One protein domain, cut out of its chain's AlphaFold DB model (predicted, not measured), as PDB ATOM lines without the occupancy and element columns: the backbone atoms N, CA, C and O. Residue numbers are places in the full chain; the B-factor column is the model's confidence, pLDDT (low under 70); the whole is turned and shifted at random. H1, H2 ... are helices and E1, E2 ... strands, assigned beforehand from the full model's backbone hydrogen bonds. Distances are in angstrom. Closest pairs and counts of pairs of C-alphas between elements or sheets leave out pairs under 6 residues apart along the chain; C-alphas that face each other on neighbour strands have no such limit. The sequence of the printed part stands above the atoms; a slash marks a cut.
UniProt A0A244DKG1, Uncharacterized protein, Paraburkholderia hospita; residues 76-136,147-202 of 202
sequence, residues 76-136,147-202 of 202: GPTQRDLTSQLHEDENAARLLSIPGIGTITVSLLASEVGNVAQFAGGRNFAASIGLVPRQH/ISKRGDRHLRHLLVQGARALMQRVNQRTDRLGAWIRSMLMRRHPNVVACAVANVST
ATOM      1  N   GLY A  76     370.695 298.477 409.251       50.88
ATOM      2  CA  GLY A  76     370.708 299.357 408.090       50.88
ATOM      3  C   GLY A  76     369.831 300.605 408.246       50.88
ATOM      4  O   GLY A  76     368.981 300.655 409.140       50.88
ATOM      5  N   PRO A  77     370.042 301.604 407.369       55.50
ATOM      6  CA  PRO A  77     369.297 302.859 407.361       55.50
ATOM      7  C   PRO A  77     367.798 302.619 407.108       55.50
ATOM      8  O   PRO A  77     367.387 301.569 406.608       55.50
ATOM      9  N   THR A  78     366.951 303.565 407.518       61.88
ATOM     10  CA  THR A  78     365.497 303.369 407.477       61.88
ATOM     11  C   THR A  78     364.988 303.261 406.035       61.88
ATOM     12  O   THR A  78     365.622 303.722 405.090       61.88
ATOM     13  N   GLN A  79     363.797 302.682 405.838       60.81
ATOM     14  CA  GLN A  79     363.155 302.540 404.518       60.81
ATOM     15  C   GLN A  79     363.132 303.855 403.705       60.81
ATOM     16  O   GLN A  79     363.194 303.815 402.477       60.81
ATOM     17  N   ARG A  80     363.037 305.008 404.389       60.72
ATOM     18  CA  ARG A  80     363.050 306.352 403.789       60.72
ATOM     19  C   ARG A  80     364.428 306.732 403.246       60.72
ATOM     20  O   ARG A  80     364.524 307.264 402.145       60.72
ATOM     21  N   ASP A  81     365.478 306.397 403.979       65.00
ATOM     22  CA  ASP A  81     366.858 306.676 403.585       65.00
ATOM     23  C   ASP A  81     367.245 305.835 402.362       65.00
ATOM     24  O   ASP A  81     367.833 306.352 401.414       65.00
ATOM     25  N   LEU A  82     366.803 304.568 402.324       66.44
ATOM     26  CA  LEU A  82     366.948 303.717 401.141       66.44
ATOM     27  C   LEU A  82     366.254 304.332 399.927       66.44
ATOM     28  O   LEU A  82     366.824 304.350 398.847       66.44
ATOM     29  N   THR A  83     365.021 304.829 400.064       63.69
ATOM     30  CA  THR A  83     364.326 305.413 398.907       63.69
ATOM     31  C   THR A  83     365.039 306.628 398.338       63.69
ATOM     32  O   THR A  83     365.005 306.799 397.123       63.69
ATOM     33  N   SER A  84     365.687 307.438 399.177       66.75
ATOM     34  CA  SER A  84     366.465 308.593 398.725       66.75
ATOM     35  C   SER A  84     367.737 308.152 397.997       66.75
ATOM     36  O   SER A  84     367.952 308.567 396.864       66.75
ATOM     37  N   GLN A  85     368.502 307.218 398.575       67.06
ATOM     38  CA  GLN A  85     369.713 306.662 397.947       67.06
ATOM     39  C   GLN A  85     369.408 305.975 396.606       67.06
ATOM     40  O   GLN A  85     370.124 306.140 395.625       67.06
ATOM     41  N   LEU A  86     368.288 305.251 396.523       64.69
ATOM     42  CA  LEU A  86     367.866 304.570 395.298       64.69
ATOM     43  C   LEU A  86     367.314 305.521 394.219       64.69
ATOM     44  O   LEU A  86     367.184 305.100 393.072       64.69
ATOM     45  N   HIS A  87     366.955 306.765 394.558       61.84
ATOM     46  CA  HIS A  87     366.618 307.788 393.558       61.84
ATOM     47  C   HIS A  87     367.864 308.450 392.965       61.84
ATOM     48  O   HIS A  87     367.813 308.897 391.821       61.84
ATOM     49  N   GLU A  88     368.963 308.507 393.721       63.84
ATOM     50  CA  GLU A  88     370.254 309.010 393.240       63.84
ATOM     51  C   GLU A  88     370.915 308.010 392.277       63.84
ATOM     52  O   GLU A  88     371.541 308.405 391.292       63.84
ATOM     53  N   ASP A  89     370.693 306.712 392.497       68.25
ATOM     54  CA  ASP A  89     371.166 305.647 391.619       68.25
ATOM     55  C   ASP A  89     370.220 305.406 390.430       68.25
ATOM     56  O   ASP A  89     369.177 304.754 390.533       68.25
ATOM     57  N   GLU A  90     370.642 305.817 389.232       65.62
ATOM     58  CA  GLU A  90     369.890 305.600 387.983       65.62
ATOM     59  C   GLU A  90     369.591 304.103 387.721       65.62
ATOM     60  O   GLU A  90     368.569 303.725 387.139       65.62
ATOM     61  N   ASN A  91     370.466 303.226 388.215       64.50
ATOM     62  CA  ASN A  91     370.320 301.771 388.177       64.50
ATOM     63  C   ASN A  91     369.181 301.269 389.075       64.50
ATOM     64  O   ASN A  91     368.397 300.403 388.671       64.50
ATOM     65  N   ALA A  92     369.063 301.827 390.277       64.69
ATOM     66  CA  ALA A  92     368.009 301.479 391.213       64.69
ATOM     67  C   ALA A  92     366.648 302.011 390.750       64.69
ATOM     68  O   ALA A  92     365.656 301.288 390.846       64.69
ATOM     69  N   ALA A  93     366.601 303.199 390.141       68.25
ATOM     70  CA  ALA A  93     365.389 303.739 389.527       68.25
ATOM     71  C   ALA A  93     364.841 302.825 388.412       68.25
ATOM     72  O   ALA A  93     363.636 302.560 388.341       68.25
ATOM     73  N   ARG A  94     365.721 302.257 387.576       68.38
ATOM     74  CA  ARG A  94     365.325 301.284 386.540       68.38
ATOM     75  C   ARG A  94     364.821 299.974 387.143       68.38
ATOM     76  O   ARG A  94     363.824 299.438 386.669       68.38
ATOM     77  N   LEU A  95     365.441 299.476 388.210       67.69
ATOM     78  CA  LEU A  95     364.975 298.273 388.910       67.69
ATOM     79  C   LEU A  95     363.646 298.500 389.653       67.69
ATOM     80  O   LEU A  95     362.812 297.598 389.685       67.69
ATOM     81  N   LEU A  96     363.413 299.702 390.189       69.75
ATOM     82  CA  LEU A  96     362.136 300.112 390.792       69.75
ATOM     83  C   LEU A  96     361.002 300.208 389.764       69.75
ATOM     84  O   LEU A  96     359.838 300.037 390.125       69.75
ATOM     85  N   SER A  97     361.320 300.446 388.486       66.19
ATOM     86  CA  SER A  97     360.320 300.442 387.411       66.19
ATOM     87  C   SER A  97     359.710 299.055 387.165       66.19
ATOM     88  O   SER A  97     358.605 298.949 386.625       66.19
ATOM     89  N   ILE A  98     360.393 297.987 387.600       67.06
ATOM     90  CA  ILE A  98     359.903 296.620 387.477       67.06
ATOM     91  C   ILE A  98     358.770 296.418 388.490       67.06
ATOM     92  O   ILE A  98     358.998 296.446 389.706       67.06
ATOM     93  N   PRO A  99     357.532 296.165 388.031       62.59
ATOM     94  CA  PRO A  99     356.421 295.967 388.941       62.59
ATOM     95  C   PRO A  99     356.712 294.743 389.819       62.59
ATOM     96  O   PRO A  99     357.071 293.683 389.312       62.59
ATOM     97  N   GLY A 100     356.529 294.880 391.134       63.62
ATOM     98  CA  GLY A 100     356.686 293.770 392.080       63.62
ATOM     99  C   GLY A 100     357.967 293.750 392.883       63.62
ATOM    100  O   GLY A 100     358.059 292.968 393.827       63.62
ATOM    101  N   ILE A 101     358.929 294.600 392.540       70.88
ATOM    102  CA  ILE A 101     360.179 294.711 393.281       70.88
ATOM    103  C   ILE A 101     360.048 295.847 394.299       70.88
ATOM    104  O   ILE A 101     359.707 296.975 393.955       70.88
ATOM    105  N   GLY A 102     360.261 295.532 395.580       69.88
ATOM    106  CA  GLY A 102     360.274 296.519 396.662       69.88
ATOM    107  C   GLY A 102     361.653 297.152 396.841       69.88
ATOM    108  O   GLY A 102     362.657 296.564 396.454       69.88
ATOM    109  N   THR A 103     361.721 298.312 397.489       68.81
ATOM    110  CA  THR A 103     362.962 299.084 397.721       68.81
ATOM    111  C   THR A 103     364.072 298.278 398.402       68.81
ATOM    112  O   THR A 103     365.226 298.378 398.008       68.81
ATOM    113  N   ILE A 104     363.731 297.408 399.357       71.69
ATOM    114  CA  ILE A 104     364.689 296.505 400.018       71.69
ATOM    115  C   ILE A 104     365.276 295.510 399.009       71.69
ATOM    116  O   ILE A 104     366.481 295.279 398.970       71.69
ATOM    117  N   THR A 105     364.423 294.935 398.158       72.06
ATOM    118  CA  THR A 105     364.850 294.015 397.102       72.06
ATOM    119  C   THR A 105     365.677 294.741 396.049       72.06
ATOM    120  O   THR A 105     366.660 294.182 395.591       72.06
ATOM    121  N   VAL A 106     365.330 295.984 395.696       72.50
ATOM    122  CA  VAL A 106     366.126 296.794 394.767       72.50
ATOM    123  C   VAL A 106     367.495 297.125 395.347       72.50
ATOM    124  O   VAL A 106     368.473 296.982 394.633       72.50
ATOM    125  N   SER A 107     367.593 297.508 396.620       69.94
ATOM    126  CA  SER A 107     368.886 297.781 397.263       69.94
ATOM    127  C   SER A 107     369.787 296.546 397.273       69.94
ATOM    128  O   SER A 107     370.972 296.637 396.948       69.94
ATOM    129  N   LEU A 108     369.211 295.375 397.546       70.69
ATOM    130  CA  LEU A 108     369.926 294.103 397.480       70.69
ATOM    131  C   LEU A 108     370.338 293.745 396.042       70.69
ATOM    132  O   LEU A 108     371.476 293.367 395.794       70.69
ATOM    133  N   LEU A 109     369.441 293.930 395.071       69.81
ATOM    134  CA  LEU A 109     369.751 293.734 393.654       69.81
ATOM    135  C   LEU A 109     370.828 294.711 393.169       69.81
ATOM    136  O   LEU A 109     371.696 294.308 392.410       69.81
ATOM    137  N   ALA A 110     370.800 295.972 393.595       70.44
ATOM    138  CA  ALA A 110     371.780 296.985 393.213       70.44
ATOM    139  C   ALA A 110     373.175 296.647 393.760       70.44
ATOM    140  O   ALA A 110     374.168 296.808 393.052       70.44
ATOM    141  N   SER A 111     373.243 296.104 394.980       72.00
ATOM    142  CA  SER A 111     374.500 295.658 395.587       72.00
ATOM    143  C   SER A 111     375.040 294.354 394.982       72.00
ATOM    144  O   SER A 111     376.254 294.195 394.906       72.00
ATOM    145  N   GLU A 112     374.181 293.452 394.493       69.44
ATOM    146  CA  GLU A 112     374.608 292.203 393.834       69.44
ATOM    147  C   GLU A 112     374.891 292.345 392.326       69.44
ATOM    148  O   GLU A 112     375.805 291.710 391.803       69.44
ATOM    149  N   VAL A 113     374.104 293.145 391.603       66.44
ATOM    150  CA  VAL A 113     374.182 293.281 390.135       66.44
ATOM    151  C   VAL A 113     375.210 294.333 389.713       66.44
ATOM    152  O   VAL A 113     375.771 294.227 388.619       66.44
ATOM    153  N   GLY A 114     375.464 295.351 390.540       66.56
ATOM    154  CA  GLY A 114     376.278 296.497 390.145       66.56
ATOM    155  C   GLY A 114     375.643 297.272 388.979       66.56
ATOM    156  O   GLY A 114     374.460 297.614 389.015       66.56
ATOM    157  N   ASN A 115     376.422 297.576 387.932       61.78
ATOM    158  CA  ASN A 115     375.976 298.445 386.840       61.78
ATOM    159  C   ASN A 115     375.027 297.738 385.853       61.78
ATOM    160  O   ASN A 115     375.454 297.047 384.929       61.78
ATOM    161  N   VAL A 116     373.721 297.974 385.990       59.91
ATOM    162  CA  VAL A 116     372.680 297.411 385.109       59.91
ATOM    163  C   VAL A 116     372.746 297.995 383.686       59.91
ATOM    164  O   VAL A 116     372.230 297.386 382.747       59.91
ATOM    165  N   ALA A 117     373.437 299.125 383.482       60.66
ATOM    166  CA  ALA A 117     373.664 299.716 382.160       60.66
ATOM    167  C   ALA A 117     374.547 298.854 381.238       60.66
ATOM    168  O   ALA A 117     374.571 299.078 380.031       60.66
ATOM    169  N   GLN A 118     375.232 297.835 381.771       66.62
ATOM    170  CA  GLN A 118     375.996 296.879 380.961       66.62
ATOM    171  C   GLN A 118     375.103 295.965 380.102       66.62
ATOM    172  O   GLN A 118     375.583 295.294 379.186       66.62
ATOM    173  N   PHE A 119     373.799 295.908 380.387       67.00
ATOM    174  CA  PHE A 119     372.855 295.094 379.631       67.00
ATOM    175  C   PHE A 119     372.149 295.941 378.571       67.00
ATOM    176  O   PHE A 119     371.419 296.874 378.886       67.00
ATOM    177  N   ALA A 120     372.275 295.545 377.300       63.75
ATOM    178  CA  ALA A 120     371.617 296.217 376.172       63.75
ATOM    179  C   ALA A 120     370.068 296.149 376.194       63.75
ATOM    180  O   ALA A 120     369.412 296.686 375.305       63.75
ATOM    181  N   GLY A 121     369.469 295.463 377.173       68.56
ATOM    182  CA  GLY A 121     368.022 295.405 377.361       68.56
ATOM    183  C   GLY A 121     367.591 294.418 378.446       68.56
ATOM    184  O   GLY A 121     368.346 293.518 378.830       68.56
ATOM    185  N   GLY A 122     366.339 294.549 378.888       68.44
ATOM    186  CA  GLY A 122     365.718 293.731 379.935       68.44
ATOM    187  C   GLY A 122     365.789 292.223 379.700       68.44
ATOM    188  O   GLY A 122     366.128 291.448 380.588       68.44
ATOM    189  N   ARG A 123     365.637 291.794 378.441       69.19
ATOM    190  CA  ARG A 123     365.778 290.384 378.050       69.19
ATOM    191  C   ARG A 123     367.202 289.842 378.222       69.19
ATOM    192  O   ARG A 123     367.363 288.668 378.551       69.19
ATOM    193  N   ASN A 124     368.226 290.670 378.008       72.06
ATOM    194  CA  ASN A 124     369.625 290.272 378.207       72.06
ATOM    195  C   ASN A 124     369.961 290.181 379.700       72.06
ATOM    196  O   ASN A 124     370.693 289.280 380.109       72.06
ATOM    197  N   PHE A 125     369.354 291.046 380.514       73.12
ATOM    198  CA  PHE A 125     369.400 290.967 381.972       73.12
ATOM    199  C   PHE A 125     368.668 289.721 382.509       73.12
ATOM    200  O   PHE A 125     369.216 288.940 383.285       73.12
ATOM    201  N   ALA A 126     367.467 289.434 382.009       72.31
ATOM    202  CA  ALA A 126     366.741 288.211 382.339       72.31
ATOM    203  C   ALA A 126     367.521 286.950 381.916       72.31
ATOM    204  O   ALA A 126     367.489 285.927 382.602       72.31
ATOM    205  N   ALA A 127     368.253 287.000 380.799       74.19
ATOM    206  CA  ALA A 127     369.094 285.896 380.348       74.19
ATOM    207  C   ALA A 127     370.335 285.692 381.236       74.19
ATOM    208  O   ALA A 127     370.668 284.539 381.523       74.19
ATOM    209  N   SER A 128     370.980 286.766 381.711       70.25
ATOM    210  CA  SER A 128     372.157 286.683 382.594       70.25
ATOM    211  C   SER A 128     371.804 286.125 383.977       70.25
ATOM    212  O   SER A 128     372.515 285.265 384.497       70.25
ATOM    213  N   ILE A 129     370.638 286.494 384.515       71.75
ATOM    214  CA  ILE A 129     370.086 285.931 385.761       71.75
ATOM    215  C   ILE A 129     369.552 284.502 385.547       71.75
ATOM    216  O   ILE A 129     369.351 283.725 386.486       71.75
ATOM    217  N   GLY A 130     369.368 284.087 384.294       70.31
ATOM    218  CA  GLY A 130     368.821 282.780 383.953       70.31
ATOM    219  C   GLY A 130     367.339 282.679 384.304       70.31
ATOM    220  O   GLY A 130     366.923 281.689 384.892       70.31
ATOM    221  N   LEU A 131     366.557 283.712 383.996       70.38
ATOM    222  CA  LEU A 131     365.090 283.680 383.930       70.38
ATOM    223  C   LEU A 131     364.587 283.267 382.537       70.38
ATOM    224  O   LEU A 131     363.485 282.736 382.412       70.38
ATOM    225  N   VAL A 132     365.411 283.448 381.500       64.25
ATOM    226  CA  VAL A 132     365.073 283.074 380.122       64.25
ATOM    227  C   VAL A 132     365.344 281.575 379.889       64.25
ATOM    228  O   VAL A 132     366.435 281.087 380.212       64.25
ATOM    229  N   PRO A 133     364.386 280.818 379.319       58.88
ATOM    230  CA  PRO A 133     364.594 279.420 378.948       58.88
ATOM    231  C   PRO A 133     365.674 279.291 377.870       58.88
ATOM    232  O   PRO A 133     365.754 280.090 376.935       58.88
ATOM    233  N   ARG A 134     366.526 278.274 377.996       54.03
ATOM    234  CA  ARG A 134     367.683 278.084 377.119       54.03
ATOM    235  C   ARG A 134     367.218 277.689 375.714       54.03
ATOM    236  O   ARG A 134     366.673 276.609 375.539       54.03
ATOM    237  N   GLN A 135     367.441 278.527 374.705       59.03
ATOM    238  CA  GLN A 135     367.122 278.182 373.316       59.03
ATOM    239  C   GLN A 135     368.281 277.393 372.698       59.03
ATOM    240  O   GLN A 135     369.374 277.925 372.520       59.03
ATOM    241  N   HIS A 136     368.043 276.127 372.362       50.22
ATOM    242  CA  HIS A 136     368.943 275.337 371.531       50.22
ATOM    243  C   HIS A 136     368.365 275.260 370.121       50.22
ATOM    244  O   HIS A 136     367.261 274.758 369.926       50.22
ATOM    245  N   ILE A 147     365.205 276.175 382.236       63.78
ATOM    246  CA  ILE A 147     365.869 277.339 382.834       63.78
ATOM    247  C   ILE A 147     367.367 277.051 383.025       63.78
ATOM    248  O   ILE A 147     367.751 275.984 383.514       63.78
ATOM    249  N   SER A 148     368.225 277.993 382.625       60.62
ATOM    250  CA  SER A 148     369.675 277.827 382.741       60.62
ATOM    251  C   SER A 148     370.113 277.855 384.216       60.62
ATOM    252  O   SER A 148     369.681 278.700 384.996       60.62
ATOM    253  N   LYS A 149     371.002 276.934 384.616       61.06
ATOM    254  CA  LYS A 149     371.603 276.908 385.969       61.06
ATOM    255  C   LYS A 149     372.809 277.850 386.118       61.06
ATOM    256  O   LYS A 149     373.451 277.829 387.160       61.06
ATOM    257  N   ARG A 150     373.149 278.616 385.074       58.84
ATOM    258  CA  ARG A 150     374.347 279.475 385.031       58.84
ATOM    259  C   ARG A 150     374.155 280.830 385.710       58.84
ATOM    260  O   ARG A 150     375.146 281.431 386.091       58.84
ATOM    261  N   GLY A 151     372.919 281.313 385.805       66.62
ATOM    262  CA  GLY A 151     372.640 282.601 386.435       66.62
ATOM    263  C   GLY A 151     372.597 282.508 387.958       66.62
ATOM    264  O   GLY A 151     372.339 281.429 388.511       66.62
ATOM    265  N   ASP A 152     372.782 283.651 388.611       71.88
ATOM    266  CA  ASP A 152     372.774 283.778 390.065       71.88
ATOM    267  C   ASP A 152     371.464 283.241 390.680       71.88
ATOM    268  O   ASP A 152     370.348 283.552 390.243       71.88
ATOM    269  N   ARG A 153     371.600 282.361 391.679       73.75
ATOM    270  CA  ARG A 153     370.457 281.727 392.347       73.75
ATOM    271  C   ARG A 153     369.718 282.713 393.252       73.75
ATOM    272  O   ARG A 153     368.498 282.592 393.357       73.75
ATOM    273  N   HIS A 154     370.432 283.633 393.891       74.75
ATOM    274  CA  HIS A 154     369.889 284.648 394.781       74.75
ATOM    275  C   HIS A 154     369.069 285.672 393.994       74.75
ATOM    276  O   HIS A 154     367.874 285.812 394.261       74.75
ATOM    277  N   LEU A 155     369.626 286.237 392.918       73.56
ATOM    278  CA  LEU A 155     368.908 287.162 392.026       73.56
ATOM    279  C   LEU A 155     367.631 286.536 391.449       73.56
ATOM    280  O   LEU A 155     366.555 287.139 391.467       73.56
ATOM    281  N   ARG A 156     367.714 285.281 390.983       77.31
ATOM    282  CA  ARG A 156     366.540 284.548 390.485       77.31
ATOM    283  C   ARG A 156     365.492 284.364 391.580       77.31
ATOM    284  O   ARG A 156     364.299 284.475 391.303       77.31
ATOM    285  N   HIS A 157     365.920 284.076 392.808       77.44
ATOM    286  CA  HIS A 157     365.014 283.940 393.941       77.44
ATOM    287  C   HIS A 157     364.313 285.268 394.239       77.44
ATOM    288  O   HIS A 157     363.088 285.283 394.318       77.44
ATOM    289  N   LEU A 158     365.052 286.377 394.325       76.88
ATOM    290  CA  LEU A 158     364.500 287.709 394.585       76.88
ATOM    291  C   LEU A 158     363.451 288.115 393.546       76.88
ATOM    292  O   LEU A 158     362.355 288.541 393.910       76.88
ATOM    293  N   LEU A 159     363.734 287.900 392.259       75.44
ATOM    294  CA  LEU A 159     362.796 288.229 391.182       75.44
ATOM    295  C   LEU A 159     361.540 287.350 391.208       75.44
ATOM    296  O   LEU A 159     360.430 287.848 391.018       75.44
ATOM    297  N   VAL A 160     361.678 286.056 391.508       77.88
ATOM    298  CA  VAL A 160     360.518 285.166 391.674       77.88
ATOM    299  C   VAL A 160     359.694 285.558 392.905       77.88
ATOM    300  O   VAL A 160     358.468 285.519 392.840       77.88
ATOM    301  N   GLN A 161     360.320 285.978 394.007       79.88
ATOM    302  CA  GLN A 161     359.589 286.470 395.180       79.88
ATOM    303  C   GLN A 161     358.850 287.785 394.885       79.88
ATOM    304  O   GLN A 161     357.682 287.910 395.252       79.88
ATOM    305  N   GLY A 162     359.458 288.714 394.142       74.25
ATOM    306  CA  GLY A 162     358.783 289.932 393.679       74.25
ATOM    307  C   GLY A 162     357.586 289.636 392.767       74.25
ATOM    308  O   GLY A 162     356.487 290.165 392.955       74.25
ATOM    309  N   ALA A 163     357.741 288.684 391.842       76.88
ATOM    310  CA  ALA A 163     356.645 288.208 391.000       76.88
ATOM    311  C   ALA A 163     355.503 287.578 391.818       76.88
ATOM    312  O   ALA A 163     354.328 287.768 391.503       76.88
ATOM    313  N   ARG A 164     355.811 286.869 392.909       77.94
ATOM    314  CA  ARG A 164     354.789 286.326 393.818       77.94
ATOM    315  C   ARG A 164     354.068 287.416 394.596       77.94
ATOM    316  O   ARG A 164     352.850 287.333 394.735       77.94
ATOM    317  N   ALA A 165     354.781 288.442 395.055       78.38
ATOM    318  CA  ALA A 165     354.170 289.597 395.708       78.38
ATOM    319  C   ALA A 165     353.190 290.319 394.761       78.38
ATOM    320  O   ALA A 165     352.096 290.708 395.175       78.38
ATOM    321  N   LEU A 166     353.513 290.406 393.464       74.75
ATOM    322  CA  LEU A 166     352.555 290.867 392.452       74.75
ATOM    323  C   LEU A 166     351.348 289.954 392.309       74.75
ATOM    324  O   LEU A 166     350.226 290.444 392.211       74.75
ATOM    325  N   MET A 167     351.569 288.640 392.261       75.06
ATOM    326  CA  MET A 167     350.487 287.669 392.122       75.06
ATOM    327  C   MET A 167     349.519 287.729 393.307       75.06
ATOM    328  O   MET A 167     348.318 287.596 393.106       75.06
ATOM    329  N   GLN A 168     350.005 288.001 394.520       76.75
ATOM    330  CA  GLN A 168     349.147 288.210 395.693       76.75
ATOM    331  C   GLN A 168     348.257 289.452 395.556       76.75
ATOM    332  O   GLN A 168     347.112 289.446 395.999       76.75
ATOM    333  N   ARG A 169     348.751 290.504 394.894       75.00
ATOM    334  CA  ARG A 169     348.002 291.747 394.641       75.00
ATOM    335  C   ARG A 169     347.249 291.742 393.306       75.00
ATOM    336  O   ARG A 169     346.668 292.756 392.930       75.00
ATOM    337  N   VAL A 170     347.218 290.616 392.585       75.06
ATOM    338  CA  VAL A 170     346.615 290.546 391.242       75.06
ATOM    339  C   VAL A 170     345.111 290.816 391.258       75.06
ATOM    340  O   VAL A 170     344.593 291.407 390.314       75.06
ATOM    341  N   ASN A 171     344.422 290.443 392.341       71.06
ATOM    342  CA  ASN A 171     342.987 290.687 392.501       71.06
ATOM    343  C   ASN A 171     342.657 292.181 392.633       71.06
ATOM    344  O   ASN A 171     341.547 292.586 392.315       71.06
ATOM    345  N   GLN A 172     343.627 292.996 393.052       73.69
ATOM    346  CA  GLN A 172     343.488 294.448 393.178       73.69
ATOM    347  C   GLN A 172     343.937 295.184 391.901       73.69
ATOM    348  O   GLN A 172     343.707 296.383 391.776       73.69
ATOM    349  N   ARG A 173     344.566 294.490 390.935       70.56
ATOM    350  CA  ARG A 173     345.028 295.081 389.666       70.56
ATOM    351  C   ARG A 173     344.042 294.831 388.526       70.56
ATOM    352  O   ARG A 173     343.801 293.694 388.101       70.56
ATOM    353  N   THR A 174     343.567 295.923 387.938       73.75
ATOM    354  CA  THR A 174     342.744 295.941 386.716       73.75
ATOM    355  C   THR A 174     343.570 296.042 385.426       73.75
ATOM    356  O   THR A 174     343.013 295.956 384.336       73.75
ATOM    357  N   ASP A 175     344.899 296.136 385.531       81.50
ATOM    358  CA  ASP A 175     345.811 296.258 384.389       81.50
ATOM    359  C   ASP A 175     345.788 295.046 383.440       81.50
ATOM    360  O   ASP A 175     345.520 293.908 383.843       81.50
ATOM    361  N   ARG A 176     346.227 295.260 382.188       80.69
ATOM    362  CA  ARG A 176     346.458 294.189 381.192       80.69
ATOM    363  C   ARG A 176     347.355 293.067 381.728       80.69
ATOM    364  O   ARG A 176     347.097 291.896 381.459       80.69
ATOM    365  N   LEU A 177     348.373 293.413 382.520       76.75
ATOM    366  CA  LEU A 177     349.261 292.451 383.179       76.75
ATOM    367  C   LEU A 177     348.490 291.616 384.216       76.75
ATOM    368  O   LEU A 177     348.625 290.396 384.247       76.75
ATOM    369  N   GLY A 178     347.608 292.244 385.000       80.81
ATOM    370  CA  GLY A 178     346.742 291.552 385.957       80.81
ATOM    371  C   GLY A 178     345.751 290.599 385.283       80.81
ATOM    372  O   GLY A 178     345.581 289.466 385.736       80.81
ATOM    373  N   ALA A 179     345.146 291.010 384.165       82.88
ATOM    374  CA  ALA A 179     344.279 290.149 383.357       82.88
ATOM    375  C   ALA A 179     345.048 288.955 382.760       82.88
ATOM    376  O   ALA A 179     344.570 287.817 382.794       82.88
ATOM    377  N   TRP A 180     346.269 289.189 382.269       85.19
ATOM    378  CA  TRP A 180     347.135 288.133 381.748       85.19
ATOM    379  C   TRP A 180     347.528 287.120 382.829       85.19
ATOM    380  O   TRP A 180     347.359 285.920 382.602       85.19
ATOM    381  N   ILE A 181     347.954 287.571 384.017       81.44
ATOM    382  CA  ILE A 181     348.272 286.690 385.155       81.44
ATOM    383  C   ILE A 181     347.059 285.835 385.524       81.44
ATOM    384  O   ILE A 181     347.189 284.615 385.626       81.44
ATOM    385  N   ARG A 182     345.873 286.446 385.656       82.44
ATOM    386  CA  ARG A 182     344.621 285.728 385.947       82.44
ATOM    387  C   ARG A 182     344.336 284.645 384.906       82.44
ATOM    388  O   ARG A 182     344.120 283.491 385.265       82.44
ATOM    389  N   SER A 183     344.448 284.969 383.616       82.81
ATOM    390  CA  SER A 183     344.264 283.994 382.528       82.81
ATOM    391  C   SER A 183     345.256 282.822 382.576       82.81
ATOM    392  O   SER A 183     344.994 281.741 382.042       82.81
ATOM    393  N   MET A 184     346.434 283.041 383.161       82.12
ATOM    394  CA  MET A 184     347.496 282.048 383.236       82.12
ATOM    395  C   MET A 184     347.364 281.159 384.466       82.12
ATOM    396  O   MET A 184     347.556 279.952 384.340       82.12
ATOM    397  N   LEU A 185     346.969 281.730 385.609       81.69
ATOM    398  CA  LEU A 185     346.655 280.985 386.831       81.69
ATOM    399  C   LEU A 185     345.543 279.955 386.600       81.69
ATOM    400  O   LEU A 185     345.605 278.861 387.146       81.69
ATOM    401  N   MET A 186     344.596 280.248 385.704       82.19
ATOM    402  CA  MET A 186     343.548 279.299 385.302       82.19
ATOM    403  C   MET A 186     344.063 278.095 384.492       82.19
ATOM    404  O   MET A 186     343.363 277.095 384.361       82.19
ATOM    405  N   ARG A 187     345.256 278.181 383.886       83.19
ATOM    406  CA  ARG A 187     345.767 277.184 382.920       83.19
ATOM    407  C   ARG A 187     347.055 276.494 383.361       83.19
ATOM    408  O   ARG A 187     347.433 275.479 382.770       83.19
ATOM    409  N   ARG A 188     347.796 277.086 384.299       79.19
ATOM    410  CA  ARG A 188     349.161 276.695 384.674       79.19
ATOM    411  C   ARG A 188     349.352 276.791 386.180       79.19
ATOM    412  O   ARG A 188     348.758 277.630 386.844       79.19
ATOM    413  N   HIS A 189     350.256 275.959 386.693       77.06
ATOM    414  CA  HIS A 189     350.632 275.968 388.102       77.06
ATOM    415  C   HIS A 189     351.218 277.338 388.522       77.06
ATOM    416  O   HIS A 189     352.010 277.901 387.757       77.06
ATOM    417  N   PRO A 190     350.930 277.847 389.738       74.31
ATOM    418  CA  PRO A 190     351.377 279.164 390.206       74.31
ATOM    419  C   PRO A 190     352.880 279.427 390.059       74.31
ATOM    420  O   PRO A 190     353.275 280.523 389.687       74.31
ATOM    421  N   ASN A 191     353.730 278.417 390.262       73.62
ATOM    422  CA  ASN A 191     355.186 278.555 390.080       73.62
ATOM    423  C   ASN A 191     355.611 278.821 388.644       73.62
ATOM    424  O   ASN A 191     356.563 279.557 388.403       73.62
ATOM    425  N   VAL A 192     354.896 278.235 387.685       73.38
ATOM    426  CA  VAL A 192     355.144 278.493 386.266       73.38
ATOM    427  C   VAL A 192     354.735 279.925 385.940       73.38
ATOM    428  O   VAL A 192     355.444 280.614 385.211       73.38
ATOM    429  N   VAL A 193     353.632 280.392 386.532       78.50
ATOM    430  CA  VAL A 193     353.168 281.774 386.385       78.50
ATOM    431  C   VAL A 193     354.146 282.754 387.033       78.50
ATOM    432  O   VAL A 193     354.493 283.735 386.394       78.50
ATOM    433  N   ALA A 194     354.667 282.476 388.229       75.75
ATOM    434  CA  ALA A 194     355.642 283.337 388.903       75.75
ATOM    435  C   ALA A 194     356.926 283.515 388.078       75.75
ATOM    436  O   ALA A 194     357.385 284.638 387.883       75.75
ATOM    437  N   CYS A 195     357.468 282.426 387.519       72.56
ATOM    438  CA  CYS A 195     358.621 282.503 386.619       72.56
ATOM    439  C   CYS A 195     358.298 283.271 385.328       72.56
ATOM    440  O   CYS A 195     359.115 284.059 384.857       72.56
ATOM    441  N   ALA A 196     357.106 283.069 384.759       75.06
ATOM    442  CA  ALA A 196     356.673 283.791 383.566       75.06
ATOM    443  C   ALA A 196     356.485 285.293 383.833       75.06
ATOM    444  O   ALA A 196     356.847 286.111 382.992       75.06
ATOM    445  N   VAL A 197     355.955 285.653 385.004       76.44
ATOM    446  CA  VAL A 197     355.790 287.042 385.449       76.44
ATOM    447  C   VAL A 197     357.149 287.703 385.654       76.44
ATOM    448  O   VAL A 197     357.360 288.784 385.125       76.44
ATOM    449  N   ALA A 198     358.098 287.037 386.316       75.31
ATOM    450  CA  ALA A 198     359.450 287.575 386.491       75.31
ATOM    451  C   ALA A 198     360.158 287.849 385.147       75.31
ATOM    452  O   ALA A 198     360.897 288.821 385.010       75.31
ATOM    453  N   ASN A 199     359.909 287.009 384.138       75.00
ATOM    454  CA  ASN A 199     360.472 287.182 382.801       75.00
ATOM    455  C   ASN A 199     359.741 288.234 381.947       75.00
ATOM    456  O   ASN A 199     360.331 288.754 381.012       75.00
ATOM    457  N   VAL A 200     358.457 288.518 382.202       68.62
ATOM    458  CA  VAL A 200     357.718 289.561 381.459       68.62
ATOM    459  C   VAL A 200     357.930 290.952 382.050       68.62
ATOM    460  O   VAL A 200     357.695 291.947 381.372       68.62
ATOM    461  N   SER A 201     358.309 291.024 383.326       59.75
ATOM    462  CA  SER A 201     358.512 292.279 384.039       59.75
ATOM    463  C   SER A 201     359.923 292.854 383.871       59.75
ATOM    464  O   SER A 201     360.127 294.003 384.242       59.75
ATOM    465  N   THR A 202     360.873 292.065 383.353       57.47
ATOM    466  CA  THR A 202     362.267 292.461 383.085       57.47
ATOM    467  C   THR A 202     362.444 292.941 381.654       57.47
ATOM    468  O   THR A 202     363.076 294.003 381.499       57.47
TER     469      THR A 202
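This is residues 76 to 136 and 147 to 202 of the 202 residues of an uncharacterized protein of Paraburkholderia hospita (UniProt A0A244DKG1). Two groups of three helices stand next to each other and meet only over a small contact between H3 and H5; in the first group H1 and H2 meet at a corner and both pack on H3, and in the second the hairpin of H6 and H7 joins H5, the longest helix, with H7 crossing H5. H4 meets the first residues of H5, and the short strand E1 follows it, with its centre farthest from the mean of the C-alphas. The 117 printed residues include seven named helices and one named strand, in the order H1, H2, H3, H4, E1, H5, H6, H7, and the class is mostly helix. The whole is compact, with a radius of gyration of the C-alphas of 14.6 A, and spans 42 by 38 by 23 A.

H1, residues 79 to 88, and H2, residues 90 to 96, only just touch, with 3 pairs of C-alphas within 8 A, and only at the corner by their link; their closest C-alphas, those of Leu 86 and Ala 92, are 5.1 A apart. H3, residues 103 to 113, touches H1 at a steep tilt of 48 degrees, the same way, with the closest C-alphas, Thr 83 and Thr 103, 6.6 A apart. H3 also touches H2 at a steep tilt of 53 degrees, opposite ways, the closest C-alphas being Leu 95 and Val 106 at 6.1 A. H4, residues 122 to 129, is apart from H3. E1, residues 133 to 136, pairs with no named strand, and it is only just apart from H4, with the closest C-alphas 8.0 A apart. H5, residues 153 to 168, only just touches H3, with 3 pairs of C-alphas within 8 A and with residues 155 to 158 alone; the closest C-alphas are Thr 105 and Leu 158, 6.8 A, at a shallow tilt of 25 degrees, opposite ways. H5 only just touches H4 too, with 3 such pairs and with residues 153 to 156 alone; the closest C-alphas are Ile 129 and Arg 156, 6.1 A. H6, residues 176 to 185, and H7, residues 190 to 200, form a helical hairpin at a shallow tilt of 30 degrees, with the C-alphas of Met 184 and Val 193 closest at 6.5 A. H7 touches H5 with 11 pairs of C-alphas within 8 A, about perpendicular at 74 degrees, and the closest C-alphas are Ala 163 and Ala 198 at 5.3 A. H6 is close to H5 but not clearly touching. In H1 to H7 every O i to N i+4 pair is within hydrogen-bond range.

H1 begins at C-alpha 79 (363.155, 302.540, 404.518) and is 14.8 A long from first to last C-alpha, H2 is 9.9 A and H3 14.7 A. H4 measures 10.7 A and E1 9.5 A. H5 runs 22.5 A, from C-alpha 153 at (370.457, 281.727, 392.347) to C-alpha 168 at (349.147, 288.210, 395.693). H6 is 14.4 A long, and H7 is 15.0 A long and ends at C-alpha 200 (357.718, 289.561, 381.459).

The two C-alphas farthest apart, those of Thr 78 and His 136, are 45.7 A apart. Residues 137 to 146 are not printed, and C-alphas 136 and 147 across the cut are 11.9 A apart. Of the links that are printed whole, none is long. The mean pLDDT of the printed part is 70.4, and 54 residues are under 70, among them residues 76 to 100, 112 to 123, 132 to 136 and 147 to 151.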